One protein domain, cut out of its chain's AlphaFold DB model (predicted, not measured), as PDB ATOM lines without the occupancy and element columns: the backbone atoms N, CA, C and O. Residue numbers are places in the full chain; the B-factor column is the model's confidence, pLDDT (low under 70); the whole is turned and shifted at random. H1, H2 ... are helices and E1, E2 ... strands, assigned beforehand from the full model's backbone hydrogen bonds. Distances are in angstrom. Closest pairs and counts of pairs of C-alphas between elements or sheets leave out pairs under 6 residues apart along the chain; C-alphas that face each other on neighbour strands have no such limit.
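AT A GLANCE: This is residues 6 to 142 of the 142 residues of an uncharacterized protein of Acidaminococcus sp. AM05-11 (UniProt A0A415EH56). A sheet of five strands curls round one long helix, H2, and from this body a long two-stranded hairpin, E4 and E5, sticks out as an arm that makes much of the length. The shorter helix H1 packs on H2, and a small hairpin, E7 and E8, sits by the first residues of H2. The printed part has 137 residues, with two named helices and nine named strands in the order E1 E2 E3 E4 E5 H1 E6 E7 E8 H2 E9. The large sheet runs E6, E3, E2, E1, E9, all antiparallel, and the class is mixed, helices and strands. The whole is loose, with a radius of gyration of the C-alphas of 18.2 A and spans of 64 by 30 by 29 A.

IN THESE COORDINATES: E1, residues 6 to 14, begins at C-alpha 6, (180.707, 79.615, 137.408), and is 23.9 A long. E2, residues 18 to 27, is 28.9 A long, and E3, residues 42 to 47, is 17.1 A. E4, residues 55 to 62, is 22.3 A long and ends at C-alpha 62, (209.697, 100.178, 109.725); E5, residues 68 to 75, is 21.4 A. H1 is residues 79 to 88, 14.2 A. E6, residues 93 to 95, E7, residues 103 to 105, and E8, residues 112 to 114, are three residues each. H2, residues 115 to 131, is 24.6 A long. E9, residues 137 to 141, is 13.3 A long and ends at C-alpha 141, (183.554, 83.004, 136.987).

HOW THE PARTS SIT: E1, E2 and E3 form a meander, each strand the antiparallel neighbour of the one before. N 8 and O 24 are 3.0 A apart between E1 and E2, and N 21 and O 44 2.9 A between E2 and E3. At the edges, N 7 of E1 and O 140 of E9 are 2.8 A apart, and N 43 of E3 and O 95 of E6 2.9 A. The sheet is twisted and H2 is on it, two layers; the closest C-alphas of H2 and E9, Leu 120 and Ser 140, are 5.8 A apart. H1 and H2 touch, closest at the C-alphas of Cys 79 and Asp 122, 5.3 A, with a steep tilt of 52 degrees, opposite ways. H1 only grazes the sheet, with residues 86 to 87. The closest C-alphas of E7 and H2, Phe 103 and Phe 115, are 5.3 A apart. In the hairpin E7 and E8, N 104 and O 113 are 2.8 A apart. In the hairpin E4 and E5, N 59 and O 71 are 2.9 A apart; both strands are apart from H2. In H1 and H2 every O i to N i+4 pair is within hydrogen-bond range.

THE WHOLE: The C-alphas farthest apart, Glu 32 and Gly 66, are 64.0 A apart. The printed part has no cut. The link from E2 to E3, 14 residues, is long. Mean pLDDT of the printed part is 91.3, and no printed residue is under 70.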
ATOM      1  N   GLY A   6     179.446  80.016 137.996       94.56
ATOM      2  CA  GLY A   6     180.707  79.615 137.408       94.56
ATOM      3  C   GLY A   6     180.938  78.116 137.442       94.56
ATOM      4  O   GLY A   6     180.017  77.324 137.617       94.56
ATOM      5  N   GLY A   7     182.196  77.738 137.262       95.38
ATOM      6  CA  GLY A   7     182.629  76.362 137.400       95.38
ATOM      7  C   GLY A   7     184.128  76.226 137.560       95.38
ATOM      8  O   GLY A   7     184.901  77.168 137.348       95.38
ATOM      9  N   ILE A   8     184.524  75.019 137.937       96.56
ATOM     10  CA  ILE A   8     185.914  74.616 138.116       96.56
ATOM     11  C   ILE A   8     186.104  73.302 137.375       96.56
ATOM     12  O   ILE A   8     185.331  72.374 137.584       96.56
ATOM     13  N   ALA A   9     187.145  73.208 136.556       97.62
ATOM     14  CA  ALA A   9     187.622  71.958 135.985       97.62
ATOM     15  C   ALA A   9     189.031  71.661 136.501       97.62
ATOM     16  O   ALA A   9     189.871  72.558 136.610       97.62
ATOM     17  N   LYS A  10     189.306  70.397 136.811       97.81
ATOM     18  CA  LYS A  10     190.638  69.901 137.167       97.81
ATOM     19  C   LYS A  10     190.988  68.734 136.263       97.81
ATOM     20  O   LYS A  10     190.159  67.850 136.055       97.81
ATOM     21  N   LYS A  11     192.205  68.739 135.732       97.56
ATOM     22  CA  LYS A  11     192.713  67.637 134.927       97.56
ATOM     23  C   LYS A  11     192.881  66.418 135.830       97.56
ATOM     24  O   LYS A  11     193.516  66.503 136.879       97.56
ATOM     25  N   VAL A  12     192.255  65.313 135.448       97.12
ATOM     26  CA  VAL A  12     192.281  64.052 136.204       97.12
ATOM     27  C   VAL A  12     193.196  63.047 135.529       97.12
ATOM     28  O   VAL A  12     193.929  62.339 136.212       97.12
ATOM     29  N   ASN A  13     193.173  63.002 134.197       96.62
ATOM     30  CA  ASN A  13     194.050  62.134 133.428       96.62
ATOM     31  C   ASN A  13     194.492  62.805 132.122       96.62
ATOM     32  O   ASN A  13     193.776  63.629 131.547       96.62
ATOM     33  N   GLU A  14     195.674  62.434 131.648       96.38
ATOM     34  CA  GLU A  14     196.240  62.885 130.388       96.38
ATOM     35  C   GLU A  14     197.011  61.741 129.728       96.38
ATOM     36  O   GLU A  14     198.076  61.343 130.195       96.38
ATOM     37  N   ASP A  15     196.497  61.278 128.592       94.88
ATOM     38  CA  ASP A  15     197.151  60.281 127.750       94.88
ATOM     39  C   ASP A  15     197.829  60.958 126.549       94.88
ATOM     40  O   ASP A  15     197.784  62.176 126.365       94.88
ATOM     41  N   ASN A  16     198.443  60.179 125.657       92.44
ATOM     42  CA  ASN A  16     199.040  60.717 124.426       92.44
ATOM     43  C   ASN A  16     198.004  61.318 123.460       92.44
ATOM     44  O   ASN A  16     198.355  62.143 122.618       92.44
ATOM     45  N   THR A  17     196.740  60.915 123.571       95.25
ATOM     46  CA  THR A  17     195.666  61.258 122.628       95.25
ATOM     47  C   THR A  17     194.563  62.110 123.245       95.25
ATOM     48  O   THR A  17     194.031  62.980 122.553       95.25
ATOM     49  N   TYR A  18     194.243  61.904 124.522       96.06
ATOM     50  CA  TYR A  18     193.119  62.547 125.200       96.06
ATOM     51  C   TYR A  18     193.536  63.210 126.508       96.06
ATOM     52  O   TYR A  18     194.549  62.863 127.115       96.06
ATOM     53  N   VAL A  19     192.716  64.160 126.939       97.19
ATOM     54  CA  VAL A  19     192.769  64.779 128.259       97.19
ATOM     55  C   VAL A  19     191.393  64.682 128.887       97.19
ATOM     56  O   VAL A  19     190.400  65.030 128.249       97.19
ATOM     57  N   LEU A  20     191.346  64.218 130.131       97.81
ATOM     58  CA  LEU A  20     190.129  64.104 130.916       97.81
ATOM     59  C   LEU A  20     190.143  65.140 132.036       97.81
ATOM     60  O   LEU A  20     191.057  65.168 132.866       97.81
ATOM     61  N   TYR A  21     189.087  65.942 132.091       98.06
ATOM     62  CA  TYR A  21     188.803  66.829 133.209       98.06
ATOM     63  C   TYR A  21     187.608  66.317 133.997       98.06
ATOM     64  O   TYR A  21     186.599  65.934 133.411       98.06
ATOM     65  N   ALA A  22     187.701  66.385 135.321       97.94
ATOM     66  CA  ALA A  22     186.523  66.409 136.175       97.94
ATOM     67  C   ALA A  22     186.165  67.867 136.438       97.94
ATOM     68  O   ALA A  22     187.049  68.690 136.708       97.94
ATOM     69  N   TYR A  23     184.885  68.192 136.355       97.75
ATOM     70  CA  TYR A  23     184.420  69.555 136.525       97.75
ATOM     71  C   TYR A  23     183.151  69.632 137.371       97.75
ATOM     72  O   TYR A  23     182.428  68.655 137.538       97.75
ATOM     73  N   GLY A  24     182.910  70.810 137.932       96.12
ATOM     74  CA  GLY A  24     181.703  71.129 138.678       96.12
ATOM     75  C   GLY A  24     181.210  72.519 138.312       96.12
ATOM     76  O   GLY A  24     182.011  73.452 138.180       96.12
ATOM     77  N   ALA A  25     179.898  72.644 138.148       95.50
ATOM     78  CA  ALA A  25     179.215  73.917 137.956       95.50
ATOM     79  C   ALA A  25     178.652  74.425 139.290       95.50
ATOM     80  O   ALA A  25     178.397  73.638 140.202       95.50
ATOM     81  N   PHE A  26     178.479  75.736 139.414       94.75
ATOM     82  CA  PHE A  26     177.815  76.357 140.554       94.75
ATOM     83  C   PHE A  26     177.063  77.618 140.135       94.75
ATOM     84  O   PHE A  26     177.512  78.373 139.271       94.75
ATOM     85  N   ASN A  27     175.935  77.875 140.783       94.62
ATOM     86  CA  ASN A  27     175.153  79.094 140.655       94.62
ATOM     87  C   ASN A  27     174.522  79.444 142.004       94.62
ATOM     88  O   ASN A  27     173.537  78.837 142.413       94.62
ATOM     89  N   TRP A  28     175.055  80.466 142.671       91.25
ATOM     90  CA  TRP A  28     174.592  80.895 143.993       91.25
ATOM     91  C   TRP A  28     173.217  81.564 143.980       91.25
ATOM     92  O   TRP A  28     172.616  81.758 145.033       91.25
ATOM     93  N   ASN A  29     172.695  81.906 142.801       91.50
ATOM     94  CA  ASN A  29     171.351  82.465 142.678       91.50
ATOM     95  C   ASN A  29     170.259  81.385 142.700       91.50
ATOM     96  O   ASN A  29     169.083  81.719 142.825       91.50
ATOM     97  N   LEU A  30     170.627  80.109 142.538       91.12
ATOM     98  CA  LEU A  30     169.702  78.982 142.487       91.12
ATOM     99  C   LEU A  30     170.027  78.008 143.629       91.12
ATOM    100  O   LEU A  30     171.090  77.390 143.595       91.12
ATOM    101  N   PRO A  31     169.126  77.823 144.612       89.19
ATOM    102  CA  PRO A  31     169.377  76.964 145.774       89.19
ATOM    103  C   PRO A  31     169.772  75.522 145.428       89.19
ATOM    104  O   PRO A  31     170.556  74.908 146.140       89.19
ATOM    105  N   GLU A  32     169.255  74.983 144.324       90.81
ATOM    106  CA  GLU A  32     169.533  73.611 143.875       90.81
ATOM    107  C   GLU A  32     170.893  73.472 143.171       90.81
ATOM    108  O   GLU A  32     171.402  72.364 143.005       90.81
ATOM    109  N   CYS A  33     171.500  74.591 142.765       90.31
ATOM    110  CA  CYS A  33     172.708  74.626 141.945       90.31
ATOM    111  C   CYS A  33     173.893  75.305 142.649       90.31
ATOM    112  O   CYS A  33     174.881  75.606 141.984       90.31
ATOM    113  N   THR A  34     173.825  75.579 143.957       90.62
ATOM    114  CA  THR A  34     174.867  76.355 144.662       90.62
ATOM    115  C   THR A  34     176.230  75.676 144.644       90.62
ATOM    116  O   THR A  34     177.231  76.368 144.496       90.62
ATOM    117  N   ASN A  35     176.259  74.342 144.753       91.81
ATOM    118  CA  ASN A  35     177.472  73.522 144.820       91.81
ATOM    119  C   ASN A  35     178.535  74.121 145.762       91.81
ATOM    120  O   ASN A  35     179.679  74.359 145.367       91.81
ATOM    121  N   ASP A  36     178.142  74.381 147.009       87.50
ATOM    122  CA  ASP A  36     178.995  75.043 148.008       87.50
ATOM    123  C   ASP A  36     180.266  74.236 148.338       87.50
ATOM    124  O   ASP A  36     181.305  74.805 148.677       87.50
ATOM    125  N   ASP A  37     180.212  72.915 148.148       89.31
ATOM    126  CA  ASP A  37     181.339  71.995 148.332       89.31
ATOM    127  C   ASP A  37     182.287  71.927 147.117       89.31
ATOM    128  O   ASP A  37     183.321  71.255 147.172       89.31
ATOM    129  N   TYR A  38     181.959  72.599 146.004       90.06
ATOM    130  CA  TYR A  38     182.694  72.536 144.732       90.06
ATOM    131  C   TYR A  38     182.954  71.101 144.253       90.06
ATOM    132  O   TYR A  38     184.054  70.748 143.807       90.06
ATOM    133  N   THR A  39     181.922  70.265 144.345       94.44
ATOM    134  CA  THR A  39     181.963  68.872 143.905       94.44
ATOM    135  C   THR A  39     182.212  68.819 142.398       94.44
ATOM    136  O   THR A  39     181.574  69.543 141.634       94.44
ATOM    137  N   LEU A  40     183.146  67.957 141.984       96.19
ATOM    138  CA  LEU A  40     183.508  67.732 140.584       96.19
ATOM    139  C   LEU A  40     182.880  66.420 140.107       96.19
ATOM    140  O   LEU A  40     183.525  65.374 140.132       96.19
ATOM    141  N   ASP A  41     181.598  66.469 139.769       95.25
ATOM    142  CA  ASP A  41     180.802  65.302 139.379       95.25
ATOM    143  C   ASP A  41     180.558  65.191 137.868       95.25
ATOM    144  O   ASP A  41     180.123  64.136 137.412       95.25
ATOM    145  N   GLY A  42     180.845  66.246 137.105       96.38
ATOM    146  CA  GLY A  42     180.829  66.232 135.648       96.38
ATOM    147  C   GLY A  42     182.184  65.839 135.060       96.38
ATOM    148  O   GLY A  42     183.229  65.947 135.715       96.38
ATOM    149  N   SER A  43     182.186  65.417 133.798       97.31
ATOM    150  CA  SER A  43     183.385  64.988 133.074       97.31
ATOM    151  C   SER A  43     183.489  65.677 131.707       97.31
ATOM    152  O   SER A  43     182.480  65.991 131.077       97.31
ATOM    153  N   ILE A  44     184.714  65.969 131.261       97.19
ATOM    154  CA  ILE A  44     184.990  66.508 129.924       97.19
ATOM    155  C   ILE A  44     186.170  65.742 129.331       97.19
ATOM    156  O   ILE A  44     187.304  65.869 129.808       97.19
ATOM    157  N   LEU A  45     185.917  64.978 128.270       96.88
ATOM    158  CA  LEU A  45     186.932  64.242 127.525       96.88
ATOM    159  C   LEU A  45     187.282  64.989 126.237       96.88
ATOM    160  O   LEU A  45     186.443  65.181 125.358       96.88
ATOM    161  N   ILE A  46     188.544  65.393 126.113       95.94
ATOM    162  CA  ILE A  46     189.014  66.260 125.032       95.94
ATOM    163  C   ILE A  46     190.139  65.568 124.259       95.94
ATOM    164  O   ILE A  46     191.189  65.269 124.834       95.94
ATOM    165  N   PRO A  47     190.002  65.367 122.941       95.44
ATOM    166  CA  PRO A  47     191.119  64.969 122.097       95.44
ATOM    167  C   PRO A  47     192.183  66.073 122.047       95.44
ATOM    168  O   PRO A  47     191.874  67.227 121.755       95.44
ATOM    169  N   LYS A  48     193.464  65.727 122.206       94.56
ATOM    170  CA  LYS A  48     194.573  66.700 122.154       94.56
ATOM    171  C   LYS A  48     194.640  67.482 120.840       94.56
ATOM    172  O   LYS A  48     195.035  68.639 120.836       94.56
ATOM    173  N   LYS A  49     194.168  66.888 119.739       92.75
ATOM    174  CA  LYS A  49     194.033  67.549 118.428       92.75
ATOM    175  C   LYS A  49     193.104  68.774 118.429       92.75
ATOM    176  O   LYS A  49     193.180  69.574 117.505       92.75
ATOM    177  N   CYS A  50     192.216  68.903 119.418       92.50
ATOM    178  CA  CYS A  50     191.333  70.062 119.568       92.50
ATOM    179  C   CYS A  50     192.057  71.271 120.181       92.50
ATOM    180  O   CYS A  50     191.598  72.396 120.008       92.50
ATOM    181  N   PHE A  51     193.198  71.065 120.847       92.50
ATOM    182  CA  PHE A  51     194.042  72.149 121.341       92.50
ATOM    183  C   PHE A  51     194.876  72.713 120.188       92.50
ATOM    184  O   PHE A  51     195.954  72.218 119.859       92.50
ATOM    185  N   VAL A  52     194.346  73.749 119.543       91.00
ATOM    186  CA  VAL A  52     195.015  74.455 118.446       91.00
ATOM    187  C   VAL A  52     195.759  75.659 119.016       91.00
ATOM    188  O   VAL A  52     195.181  76.443 119.762       91.00
ATOM    189  N   GLY A  53     197.046  75.792 118.687       89.56
ATOM    190  CA  GLY A  53     197.857  76.949 119.073       89.56
ATOM    191  C   GLY A  53     197.506  78.220 118.280       89.56
ATOM    192  O   GLY A  53     196.736  78.160 117.319       89.56
ATOM    193  N   PRO A  54     198.081  79.377 118.644       89.88
ATOM    194  CA  PRO A  54     197.835  80.626 117.937       89.88
ATOM    195  C   PRO A  54     198.462  80.609 116.538       89.88
ATOM    196  O   PRO A  54     199.527  80.030 116.313       89.88
ATOM    197  N   GLU A  55     197.847  81.328 115.603       89.06
ATOM    198  CA  GLU A  55     198.414  81.523 114.273       89.06
ATOM    199  C   GLU A  55     199.535  82.575 114.334       89.06
ATOM    200  O   GLU A  55     199.351  83.678 114.853       89.06
ATOM    201  N   ILE A  56     200.726  82.262 113.814       89.06
ATOM    202  CA  ILE A  56     201.872  83.182 113.870       89.06
ATOM    203  C   ILE A  56     201.913  84.026 112.601       89.06
ATOM    204  O   ILE A  56     202.349  83.575 111.543       89.06
ATOM    205  N   HIS A  57     201.524  85.294 112.718       89.19
ATOM    206  CA  HIS A  57     201.597  86.245 111.613       89.19
ATOM    207  C   HIS A  57     202.938  86.971 111.614       89.19
ATOM    208  O   HIS A  57     203.435  87.417 112.654       89.19
ATOM    209  N   GLN A  58     203.518  87.135 110.428       90.44
ATOM    210  CA  GLN A  58     204.767  87.863 110.234       90.44
ATOM    211  C   GLN A  58     204.522  89.153 109.459       90.44
ATOM    212  O   GLN A  58     203.909  89.156 108.394       90.44
ATOM    213  N   LYS A  59     205.038  90.270 109.977       87.94
ATOM    214  CA  LYS A  59     204.973  91.566 109.301       87.94
ATOM    215  C   LYS A  59     206.304  92.289 109.379       87.94
ATOM    216  O   LYS A  59     206.903  92.420 110.443       87.94
ATOM    217  N   ILE A  60     206.742  92.841 108.253       90.00
ATOM    218  CA  ILE A  60     207.894  93.743 108.220       90.00
ATOM    219  C   ILE A  60     207.429  95.135 108.662       90.00
ATOM    220  O   ILE A  60     206.589  95.758 108.012       90.00
ATOM    221  N   LYS A  61     207.979  95.641 109.769       91.19
ATOM    222  CA  LYS A  61     207.681  96.974 110.311       91.19
ATOM    223  C   LYS A  61     208.897  97.887 110.170       91.19
ATOM    224  O   LYS A  61     210.019  97.493 110.482       91.19
ATOM    225  N   LYS A  62     208.676  99.121 109.704       91.31
ATOM    226  CA  LYS A  62     209.697 100.178 109.725       91.31
ATOM    227  C   LYS A  62     209.779 100.748 111.142       91.31
ATOM    228  O   LYS A  62     208.764 101.144 111.709       91.31
ATOM    229  N   MET A  63     210.970 100.735 111.719       92.12
ATOM    230  CA  MET A  63     211.248 101.254 113.057       92.12
ATOM    231  C   MET A  63     211.444 102.780 113.012       92.12
ATOM    232  O   MET A  63     211.724 103.312 111.934       92.12
ATOM    233  N   PRO A  64     211.384 103.490 114.157       89.44
ATOM    234  CA  PRO A  64     211.694 104.923 114.214       89.44
ATOM    235  C   PRO A  64     213.087 105.270 113.662       89.44
ATOM    236  O   PRO A  64     213.272 106.325 113.072       89.44
ATOM    237  N   SER A  65     214.044 104.337 113.751       89.94
ATOM    238  CA  SER A  65     215.387 104.455 113.161       89.94
ATOM    239  C   SER A  65     215.437 104.319 111.631       89.94
ATOM    240  O   SER A  65     216.517 104.274 111.050       89.94
ATOM    241  N   GLY A  66     214.295 104.155 110.958       89.75
ATOM    242  CA  GLY A  66     214.202 103.942 109.511       89.75
ATOM    243  C   GLY A  66     214.502 102.511 109.048       89.75
ATOM    244  O   GLY A  66     214.117 102.146 107.934       89.75
ATOM    245  N   ARG A  67     215.116 101.676 109.896       91.19
ATOM    246  CA  ARG A  67     215.408 100.261 109.604       91.19
ATOM    247  C   ARG A  67     214.129  99.419 109.590       91.19
ATOM    248  O   ARG A  67     213.216  99.644 110.382       91.19
ATOM    249  N   LYS A  68     214.066  98.426 108.700       92.88
ATOM    250  CA  LYS A  68     212.986  97.428 108.661       92.88
ATOM    251  C   LYS A  68     213.319  96.271 109.606       92.88
ATOM    252  O   LYS A  68     214.453  95.806 109.619       92.88
ATOM    253  N   LYS A  69     212.337  95.807 110.379       90.88
ATOM    254  CA  LYS A  69     212.451  94.638 111.262       90.88
ATOM    255  C   LYS A  69     211.278  93.692 111.017       90.88
ATOM    256  O   LYS A  69     210.146  94.154 110.870       90.88
ATOM    257  N   LEU A  70     211.547  92.388 110.975       90.44
ATOM    258  CA  LEU A  70     210.501  91.368 110.992       90.44
ATOM    259  C   LEU A  70     209.903  91.308 112.402       90.44
ATOM    260  O   LEU A  70     210.630  91.152 113.383       90.44
ATOM    261  N   VAL A  71     208.592  91.484 112.502       88.88
ATOM    262  CA  VAL A  71     207.835  91.393 113.749       88.88
ATOM    263  C   VAL A  71     206.868  90.226 113.614       88.88
ATOM    264  O   VAL A  71     206.038  90.208 112.706       88.88
ATOM    265  N   THR A  72     206.992  89.261 114.515       89.94
ATOM    266  CA  THR A  72     206.050  88.155 114.686       89.94
ATOM    267  C   THR A  72     204.982  88.563 115.690       89.94
ATOM    268  O   THR A  72     205.307  89.118 116.742       89.94
ATOM    269  N   LYS A  73     203.715  88.293 115.386       86.69
ATOM    270  CA  LYS A  73     202.604  88.494 116.317       86.69
ATOM    271  C   LYS A  73     201.709  87.247 116.313       86.69
ATOM    272  O   LYS A  73     201.279  86.859 115.227       86.69
ATOM    273  N   PRO A  74     201.413  86.648 117.479       88.31
ATOM    274  CA  PRO A  74     200.401  85.607 117.565       88.31
ATOM    275  C   PRO A  74     199.009  86.213 117.351       88.31
ATOM    276  O   PRO A  74     198.691  87.291 117.869       88.31
ATOM    277  N   VAL A  75     198.191  85.521 116.573       87.31
ATOM    278  CA  VAL A  75     196.769  85.784 116.388       87.31
ATOM    279  C   VAL A  75     196.022  84.627 117.032       87.31
ATOM    280  O   VAL A  75     196.153  83.480 116.611       87.31
ATOM    281  N   TYR A  76     195.282  84.938 118.093       86.44
ATOM    282  CA  TYR A  76     194.503  83.946 118.817       86.44
ATOM    283  C   TYR A  76     193.250  83.575 118.028       86.44
ATOM    284  O   TYR A  76     192.522  84.449 117.552       86.44
ATOM    285  N   ILE A  77     193.018  82.275 117.895       83.88
ATOM    286  CA  ILE A  77     191.848  81.707 117.236       83.88
ATOM    287  C   ILE A  77     190.675  81.757 118.217       83.88
ATOM    288  O   ILE A  77     190.834  81.482 119.411       83.88
ATOM    289  N   SER A  78     189.494  82.094 117.701       83.69
ATOM    290  CA  SER A  78     188.232  82.037 118.440       83.69
ATOM    291  C   SER A  78     188.014  80.631 119.008       83.69
ATOM    292  O   SER A  78     187.823  79.666 118.269       83.69
ATOM    293  N   CYS A  79     188.088  80.508 120.335       83.19
ATOM    294  CA  CYS A  79     187.957  79.227 121.026       83.19
ATOM    295  C   CYS A  79     186.510  78.713 120.986       83.19
ATOM    296  O   CYS A  79     186.309  77.509 120.844       83.19
ATOM    297  N   ILE A  80     185.520  79.614 120.976       79.88
ATOM    298  CA  ILE A  80     184.094  79.297 120.798       79.88
ATOM    299  C   ILE A  80     183.858  78.469 119.532       79.88
ATOM    300  O   ILE A  80     183.211  77.428 119.602       79.88
ATOM    301  N   ASP A  81     184.424  78.877 118.392       76.75
ATOM    302  CA  ASP A  81     184.212  78.163 117.128       76.75
ATOM    303  C   ASP A  81     184.824  76.759 117.168       76.75
ATOM    304  O   ASP A  81     184.252  75.811 116.632       76.75
ATOM    305  N   ILE A  82     185.974  76.597 117.831       81.12
ATOM    306  CA  ILE A  82     186.610  75.286 118.014       81.12
ATOM    307  C   ILE A  82     185.726  74.401 118.897       81.12
ATOM    308  O   ILE A  82     185.465  73.253 118.536       81.12
ATOM    309  N   VAL A  83     185.259  74.932 120.030       84.06
ATOM    310  CA  VAL A  83     184.437  74.202 121.002       84.06
ATOM    311  C   VAL A  83     183.121  73.759 120.371       84.06
ATOM    312  O   VAL A  83     182.849  72.561 120.364       84.06
ATOM    313  N   CYS A  84     182.350  74.675 119.776       81.88
ATOM    314  CA  CYS A  84     181.059  74.344 119.168       81.88
ATOM    315  C   CYS A  84     181.213  73.279 118.075       81.88
ATOM    316  O   CYS A  84     180.558  72.242 118.130       81.88
ATOM    317  N   ASN A  85     182.161  73.460 117.147       85.06
ATOM    318  CA  ASN A  85     182.392  72.489 116.074       85.06
ATOM    319  C   ASN A  85     182.863  71.119 116.592       85.06
ATOM    320  O   ASN A  85     182.544  70.090 115.996       85.06
ATOM    321  N   ALA A  86     183.685  71.084 117.644       87.38
ATOM    322  CA  ALA A  86     184.205  69.835 118.191       87.38
ATOM    323  C   ALA A  86     183.132  69.059 118.965       87.38
ATOM    324  O   ALA A  86     183.069  67.835 118.852       87.38
ATOM    325  N   VAL A  87     182.278  69.768 119.701       86.94
ATOM    326  CA  VAL A  87     181.150  69.189 120.435       86.94
ATOM    327  C   VAL A  87     180.079  68.673 119.467       86.94
ATOM    328  O   VAL A  87     179.670  67.520 119.580       86.94
ATOM    329  N   GLU A  88     179.704  69.448 118.444       83.88
ATOM    330  CA  GLU A  88     178.723  69.025 117.426       83.88
ATOM    331  C   GLU A  88     179.176  67.792 116.634       83.88
ATOM    332  O   GLU A  88     178.375  66.920 116.307       83.88
ATOM    333  N   LYS A  89     180.478  67.679 116.351       86.56
ATOM    334  CA  LYS A  89     181.056  66.499 115.687       86.56
ATOM    335  C   LYS A  89     181.221  65.295 116.622       86.56
ATOM    336  O   LYS A  89     181.722  64.266 116.173       86.56
ATOM    337  N   GLY A  90     180.866  65.424 117.902       86.00
ATOM    338  CA  GLY A  90     181.048  64.384 118.915       86.00
ATOM    339  C   GLY A  90     182.515  64.050 119.189       86.00
ATOM    340  O   GLY A  90     182.825  62.931 119.576       86.00
ATOM    341  N   LEU A  91     183.436  64.985 118.932       90.94
ATOM    342  CA  LEU A  91     184.858  64.795 119.232       90.94
ATOM    343  C   LEU A  91     185.144  64.990 120.718       90.94
ATOM    344  O   LEU A  91     186.022  64.319 121.252       90.94
ATOM    345  N   ILE A  92     184.450  65.943 121.339       93.31
ATOM    346  CA  ILE A  92     184.512  66.208 122.774       93.31
ATOM    347  C   ILE A  92     183.269  65.593 123.401       93.31
ATOM    348  O   ILE A  92     182.151  65.871 122.962       93.31
ATOM    349  N   GLU A  93     183.474  64.776 124.426       93.25
ATOM    350  CA  GLU A  93     182.395  64.182 125.211       93.25
ATOM    351  C   GLU A  93     182.276  64.937 126.534       93.25
ATOM    352  O   GLU A  93     183.286  65.279 127.157       93.25
ATOM    353  N   ILE A  94     181.042  65.247 126.928       94.94
ATOM    354  CA  ILE A  94     180.731  65.998 128.143       94.94
ATOM    355  C   ILE A  94     179.670  65.217 128.907       94.94
ATOM    356  O   ILE A  94     178.570  65.013 128.392       94.94
ATOM    357  N   ASP A  95     179.996  64.840 130.138       95.81
ATOM    358  CA  ASP A  95     179.024  64.366 131.115       95.81
ATOM    359  C   ASP A  95     178.659  65.529 132.030       95.81
ATOM    360  O   ASP A  95     179.504  66.032 132.778       95.81
ATOM    361  N   ASN A  96     177.408  65.978 131.953       95.44
ATOM    362  CA  ASN A  96     176.973  67.183 132.648       95.44
ATOM    363  C   ASN A  96     177.022  67.016 134.179       95.44
ATOM    364  O   ASN A  96     176.593  65.998 134.723       95.44
ATOM    365  N   SER A  97     177.487  68.054 134.874       94.38
ATOM    366  CA  SER A  97     177.391  68.160 136.335       94.38
ATOM    367  C   SER A  97     175.927  68.193 136.781       94.38
ATOM    368  O   SER A  97     175.082  68.797 136.115       94.38
ATOM    369  N   ARG A  98     175.611  67.625 137.954       93.56
ATOM    370  CA  ARG A  98     174.251  67.685 138.527       93.56
ATOM    371  C   ARG A  98     173.784  69.109 138.825       93.56
ATOM    372  O   ARG A  98     172.591  69.349 138.949       93.56
ATOM    373  N   PHE A  99     174.731  70.029 138.988       94.00
ATOM    374  CA  PHE A  99     174.471  71.426 139.313       94.00
ATOM    375  C   PHE A  99     174.330  72.296 138.059       94.00
ATOM    376  O   PHE A  99     174.236  73.517 138.171       94.00
ATOM    377  N   ALA A 100     174.331  71.695 136.865       93.19
ATOM    378  CA  ALA A 100     174.067  72.395 135.620       93.19
ATOM    379  C   ALA A 100     172.625  72.929 135.605       93.19
ATOM    380  O   ALA A 100     171.669  72.192 135.831       93.19
ATOM    381  N   TRP A 101     172.467  74.221 135.315       93.00
ATOM    382  CA  TRP A 101     171.153  74.888 135.271       93.00
ATOM    383  C   TRP A 101     170.812  75.450 133.892       93.00
ATOM    384  O   TRP A 101     169.696  75.912 133.654       93.00
ATOM    385  N   LYS A 102     171.796  75.497 132.993       92.12
ATOM    386  CA  LYS A 102     171.651  76.065 131.661       92.12
ATOM    387  C   LYS A 102     172.336  75.156 130.662       92.12
ATOM    388  O   LYS A 102     173.524  74.878 130.800       92.12
ATOM    389  N   PHE A 103     171.590  74.783 129.635       92.06
ATOM    390  CA  PHE A 103     172.040  73.854 128.615       92.06
ATOM    391  C   PHE A 103     172.048  74.505 127.233       92.06
ATOM    392  O   PHE A 103     171.304  75.454 126.966       92.06
ATOM    393  N   TYR A 104     172.920  74.003 126.369       86.50
ATOM    394  CA  TYR A 104     172.964  74.296 124.944       86.50
ATOM    395  C   TYR A 104     172.703  73.005 124.176       86.50
ATOM    396  O   TYR A 104     173.358  71.999 124.445       86.50
ATOM    397  N   SER A 105     171.760  73.029 123.241       84.06
ATOM    398  CA  SER A 105     171.489  71.886 122.378       84.06
ATOM    399  C   SER A 105     172.370  71.917 121.131       84.06
ATOM    400  O   SER A 105     172.672  72.983 120.593       84.06
ATOM    401  N   ASP A 106     172.791  70.746 120.658       80.62
ATOM    402  CA  ASP A 106     173.391  70.622 119.328       80.62
ATOM    403  C   ASP A 106     172.409  71.050 118.223       80.62
ATOM    404  O   ASP A 106     171.192  71.081 118.414       80.62
ATOM    405  N   SER A 107     172.917  71.318 117.014       76.94
ATOM    406  CA  SER A 107     172.072  71.694 115.867       76.94
ATOM    407  C   SER A 107     170.977  70.666 115.533       76.94
ATOM    408  O   SER A 107     170.013  71.020 114.852       76.94
ATOM    409  N   ALA A 108     171.119  69.407 115.958       76.44
ATOM    410  CA  ALA A 108     170.120  68.362 115.760       76.44
ATOM    411  C   ALA A 108     169.137  68.214 116.944       76.44
ATOM    412  O   ALA A 108     168.201  67.422 116.845       76.44
ATOM    413  N   ASN A 109     169.312  68.979 118.029       76.19
ATOM    414  CA  ASN A 109     168.559  68.900 119.289       76.19
ATOM    415  C   ASN A 109     168.492  67.480 119.885       76.19
ATOM    416  O   ASN A 109     167.473  67.070 120.437       76.19
ATOM    417  N   THR A 110     169.573  66.715 119.748       79.56
ATOM    418  CA  THR A 110     169.718  65.354 120.274       79.56
ATOM    419  C   THR A 110     170.487  65.297 121.588       79.56
ATOM    420  O   THR A 110     170.269  64.376 122.375       79.56
ATOM    421  N   LYS A 111     171.383  66.260 121.836       83.62
ATOM    422  CA  LYS A 111     172.219  66.315 123.037       83.62
ATOM    423  C   LYS A 111     172.235  67.712 123.628       83.62
ATOM    424  O   LYS A 111     172.311  68.701 122.906       83.62
ATOM    425  N   GLU A 112     172.220  67.758 124.953       90.25
ATOM    426  CA  GLU A 112     172.299  68.982 125.740       90.25
ATOM    427  C   GLU A 112     173.628  69.045 126.488       90.25
ATOM    428  O   GLU A 112     174.011  68.114 127.199       90.25
ATOM    429  N   PHE A 113     174.323  70.167 126.347       91.38
ATOM    430  CA  PHE A 113     175.617  70.417 126.963       91.38
ATOM    431  C   PHE A 113     175.494  71.502 128.016       91.38
ATOM    432  O   PHE A 113     174.921  72.564 127.763       91.38
ATOM    433  N   ASP A 114     176.066  71.259 129.189       93.50
ATOM    434  CA  ASP A 114     176.155  72.249 130.252       93.50
ATOM    435  C   ASP A 114     176.911  73.499 129.771       93.50
ATOM    436  O   ASP A 114     178.062  73.453 129.322       93.50
ATOM    437  N   PHE A 115     176.259  74.652 129.903       92.00
ATOM    438  CA  PHE A 115     176.816  75.952 129.557       92.00
ATOM    439  C   PHE A 115     178.144  76.239 130.271       92.00
ATOM    440  O   PHE A 115     179.033  76.873 129.696       92.00
ATOM    441  N   ILE A 116     178.309  75.777 131.512       94.50
ATOM    442  CA  ILE A 116     179.551  75.961 132.265       94.50
ATOM    443  C   ILE A 116     180.672  75.075 131.738       94.50
ATOM    444  O   ILE A 116     181.802  75.560 131.635       94.50
ATOM    445  N   ALA A 117     180.378  73.843 131.321       94.94
ATOM    446  CA  ALA A 117     181.365  72.986 130.667       94.94
ATOM    447  C   ALA A 117     181.931  73.659 129.407       94.94
ATOM    448  O   ALA A 117     183.148  73.728 129.228       94.94
ATOM    449  N   LEU A 118     181.064  74.258 128.583       93.31
ATOM    450  CA  LEU A 118     181.473  74.986 127.375       93.31
ATOM    451  C   LEU A 118     182.351  76.206 127.692       93.31
ATOM    452  O   LEU A 118     183.334  76.463 126.996       93.31
ATOM    453  N   ARG A 119     182.051  76.952 128.764       93.00
ATOM    454  CA  ARG A 119     182.899  78.081 129.189       93.00
ATOM    455  C   ARG A 119     184.242  77.639 129.755       93.00
ATOM    456  O   ARG A 119     185.237  78.334 129.563       93.00
ATOM    457  N   LEU A 120     184.279  76.515 130.467       95.19
ATOM    458  CA  LEU A 120     185.528  75.929 130.949       95.19
ATOM    459  C   LEU A 120     186.394  75.469 129.774       95.19
ATOM    460  O   LEU A 120     187.592  75.734 129.774       95.19
ATOM    461  N   LEU A 121     185.790  74.879 128.740       94.94
ATOM    462  CA  LEU A 121     186.469  74.543 127.489       94.94
ATOM    463  C   LEU A 121     187.057  75.777 126.786       94.94
ATOM    464  O   LEU A 121     188.232  75.751 126.417       94.94
ATOM    465  N   ASP A 122     186.290  76.868 126.653       92.94
ATOM    466  CA  ASP A 122     186.786  78.125 126.060       92.94
ATOM    467  C   ASP A 122     188.023  78.647 126.802       92.94
ATOM    468  O   ASP A 122     189.044  78.969 126.191       92.94
ATOM    469  N   ASN A 123     187.958  78.668 128.135       94.25
ATOM    470  CA  ASN A 123     189.063  79.119 128.975       94.25
ATOM    471  C   ASN A 123     190.283  78.189 128.860       94.25
ATOM    472  O   ASN A 123     191.407  78.680 128.763       94.25
ATOM    473  N   ALA A 124     190.074  76.870 128.804       95.44
ATOM    474  CA  ALA A 124     191.150  75.893 128.648       95.44
ATOM    475  C   ALA A 124     191.897  76.060 127.315       95.44
ATOM    476  O   ALA A 124     193.127  76.015 127.269       95.44
ATOM    477  N   PHE A 125     191.159  76.266 126.219       94.81
ATOM    478  CA  PHE A 125     191.742  76.462 124.890       94.81
ATOM    479  C   PHE A 125     192.451  77.805 124.774       94.81
ATOM    480  O   PHE A 125     193.519  77.883 124.165       94.81
ATOM    481  N   ARG A 126     191.909  78.848 125.404       93.00
ATOM    482  CA  ARG A 126     192.557  80.156 125.471       93.00
ATOM    483  C   ARG A 126     193.890  80.082 126.209       93.00
ATOM    484  O   ARG A 126     194.898  80.537 125.676       93.00
ATOM    485  N   GLU A 127     193.921  79.449 127.380       94.62
ATOM    486  CA  GLU A 127     195.156  79.276 128.150       94.62
ATOM    487  C   GLU A 127     196.190  78.441 127.383       94.62
ATOM    488  O   GLU A 127     197.378  78.777 127.368       94.62
ATOM    489  N   TYR A 128     195.747  77.404 126.666       95.12
ATOM    490  CA  TYR A 128     196.626  76.642 125.783       95.12
ATOM    491  C   TYR A 128     197.219  77.506 124.668       95.12
ATOM    492  O   TYR A 128     198.409  77.400 124.383       95.12
ATOM    493  N   GLN A 129     196.432  78.385 124.048       92.75
ATOM    494  CA  GLN A 129     196.957  79.268 123.012       92.75
ATOM    495  C   GLN A 129     197.976  80.280 123.551       92.75
ATOM    496  O   GLN A 129     198.929  80.624 122.853       92.75
ATOM    497  N   GLU A 130     197.797  80.758 124.780       92.19
ATOM    498  CA  GLU A 130     198.701  81.721 125.415       92.19
ATOM    499  C   GLU A 130     200.004  81.073 125.904       92.19
ATOM    500  O   GLU A 130     201.078  81.667 125.796       92.19
ATOM    501  N   THR A 131     199.924  79.852 126.437       93.62
ATOM    502  CA  THR A 131     201.037  79.206 127.154       93.62
ATOM    503  C   THR A 131     201.665  78.027 126.410       93.62
ATOM    504  O   THR A 131     202.777  77.609 126.744       93.62
ATOM    505  N   GLY A 132     200.962  77.463 125.427       93.06
ATOM    506  CA  GLY A 132     201.305  76.206 124.759       93.06
ATOM    507  C   GLY A 132     201.129  74.962 125.637       93.06
ATOM    508  O   GLY A 132     201.567  73.879 125.248       93.06
ATOM    509  N   LYS A 133     200.541  75.097 126.833       95.31
ATOM    510  CA  LYS A 133     200.389  74.015 127.812       95.31
ATOM    511  C   LYS A 133     198.924  73.771 128.120       95.31
ATOM    512  O   LYS A 133     198.136  74.702 128.222       95.31
ATOM    513  N   ILE A 134     198.566  72.499 128.262       95.94
ATOM    514  CA  ILE A 134     197.215  72.113 128.661       95.94
ATOM    515  C   ILE A 134     197.085  72.359 130.174       95.94
ATOM    516  O   ILE A 134     197.901  71.818 130.931       95.94
ATOM    517  N   PRO A 135     196.111  73.168 130.622       96.50
ATOM    518  CA  PRO A 135     196.026  73.592 132.014       96.50
ATOM    519  C   PRO A 135     195.745  72.439 132.980       96.50
ATOM    520  O   PRO A 135     194.977  71.528 132.702       96.50
ATOM    521  N   GLU A 136     196.335  72.488 134.173       97.31
ATOM    522  CA  GLU A 136     196.000  71.537 135.245       97.31
ATOM    523  C   GLU A 136     194.635  71.846 135.876       97.31
ATOM    524  O   GLU A 136     193.925  70.954 136.345       97.31
ATOM    525  N   LYS A 137     194.265  73.130 135.919       96.75
ATOM    526  CA  LYS A 137     193.014  73.619 136.500       96.75
ATOM    527  C   LYS A 137     192.496  74.787 135.685       96.75
ATOM    528  O   LYS A 137     193.272  75.660 135.320       96.75
ATOM    529  N   VAL A 138     191.187  74.829 135.484       96.31
ATOM    530  CA  VAL A 138     190.509  75.894 134.748       96.31
ATOM    531  C   VAL A 138     189.348  76.399 135.581       96.31
ATOM    532  O   VAL A 138     188.619  75.619 136.193       96.31
ATOM    533  N   TYR A 139     189.179  77.714 135.602       94.62
ATOM    534  CA  TYR A 139     188.103  78.374 136.324       94.62
ATOM    535  C   TYR A 139     187.274  79.184 135.344       94.62
ATOM    536  O   TYR A 139     187.809  79.797 134.419       94.62
ATOM    537  N   SER A 140     185.969  79.226 135.570       91.69
ATOM    538  CA  SER A 140     185.081  80.177 134.919       91.69
ATOM    539  C   SER A 140     184.254  80.855 135.996       91.69
ATOM    540  O   SER A 140     183.569  80.182 136.756       91.69
ATOM    541  N   LEU A 141     184.349  82.177 136.086       87.00
ATOM    542  CA  LEU A 141     183.554  83.004 136.987       87.00
ATOM    543  C   LEU A 141     182.860  84.059 136.135       87.00
ATOM    544  O   LEU A 141     183.490  84.676 135.268       87.00
ATOM    545  N   ALA A 142     181.563  84.226 136.351       74.00
ATOM    546  CA  ALA A 142     180.732  85.168 135.626       74.00
ATOM    547  C   ALA A 142     179.991  86.067 136.593       74.00
ATOM    548  O   ALA A 142     179.588  85.602 137.685       74.00
TER     549      ALA A 142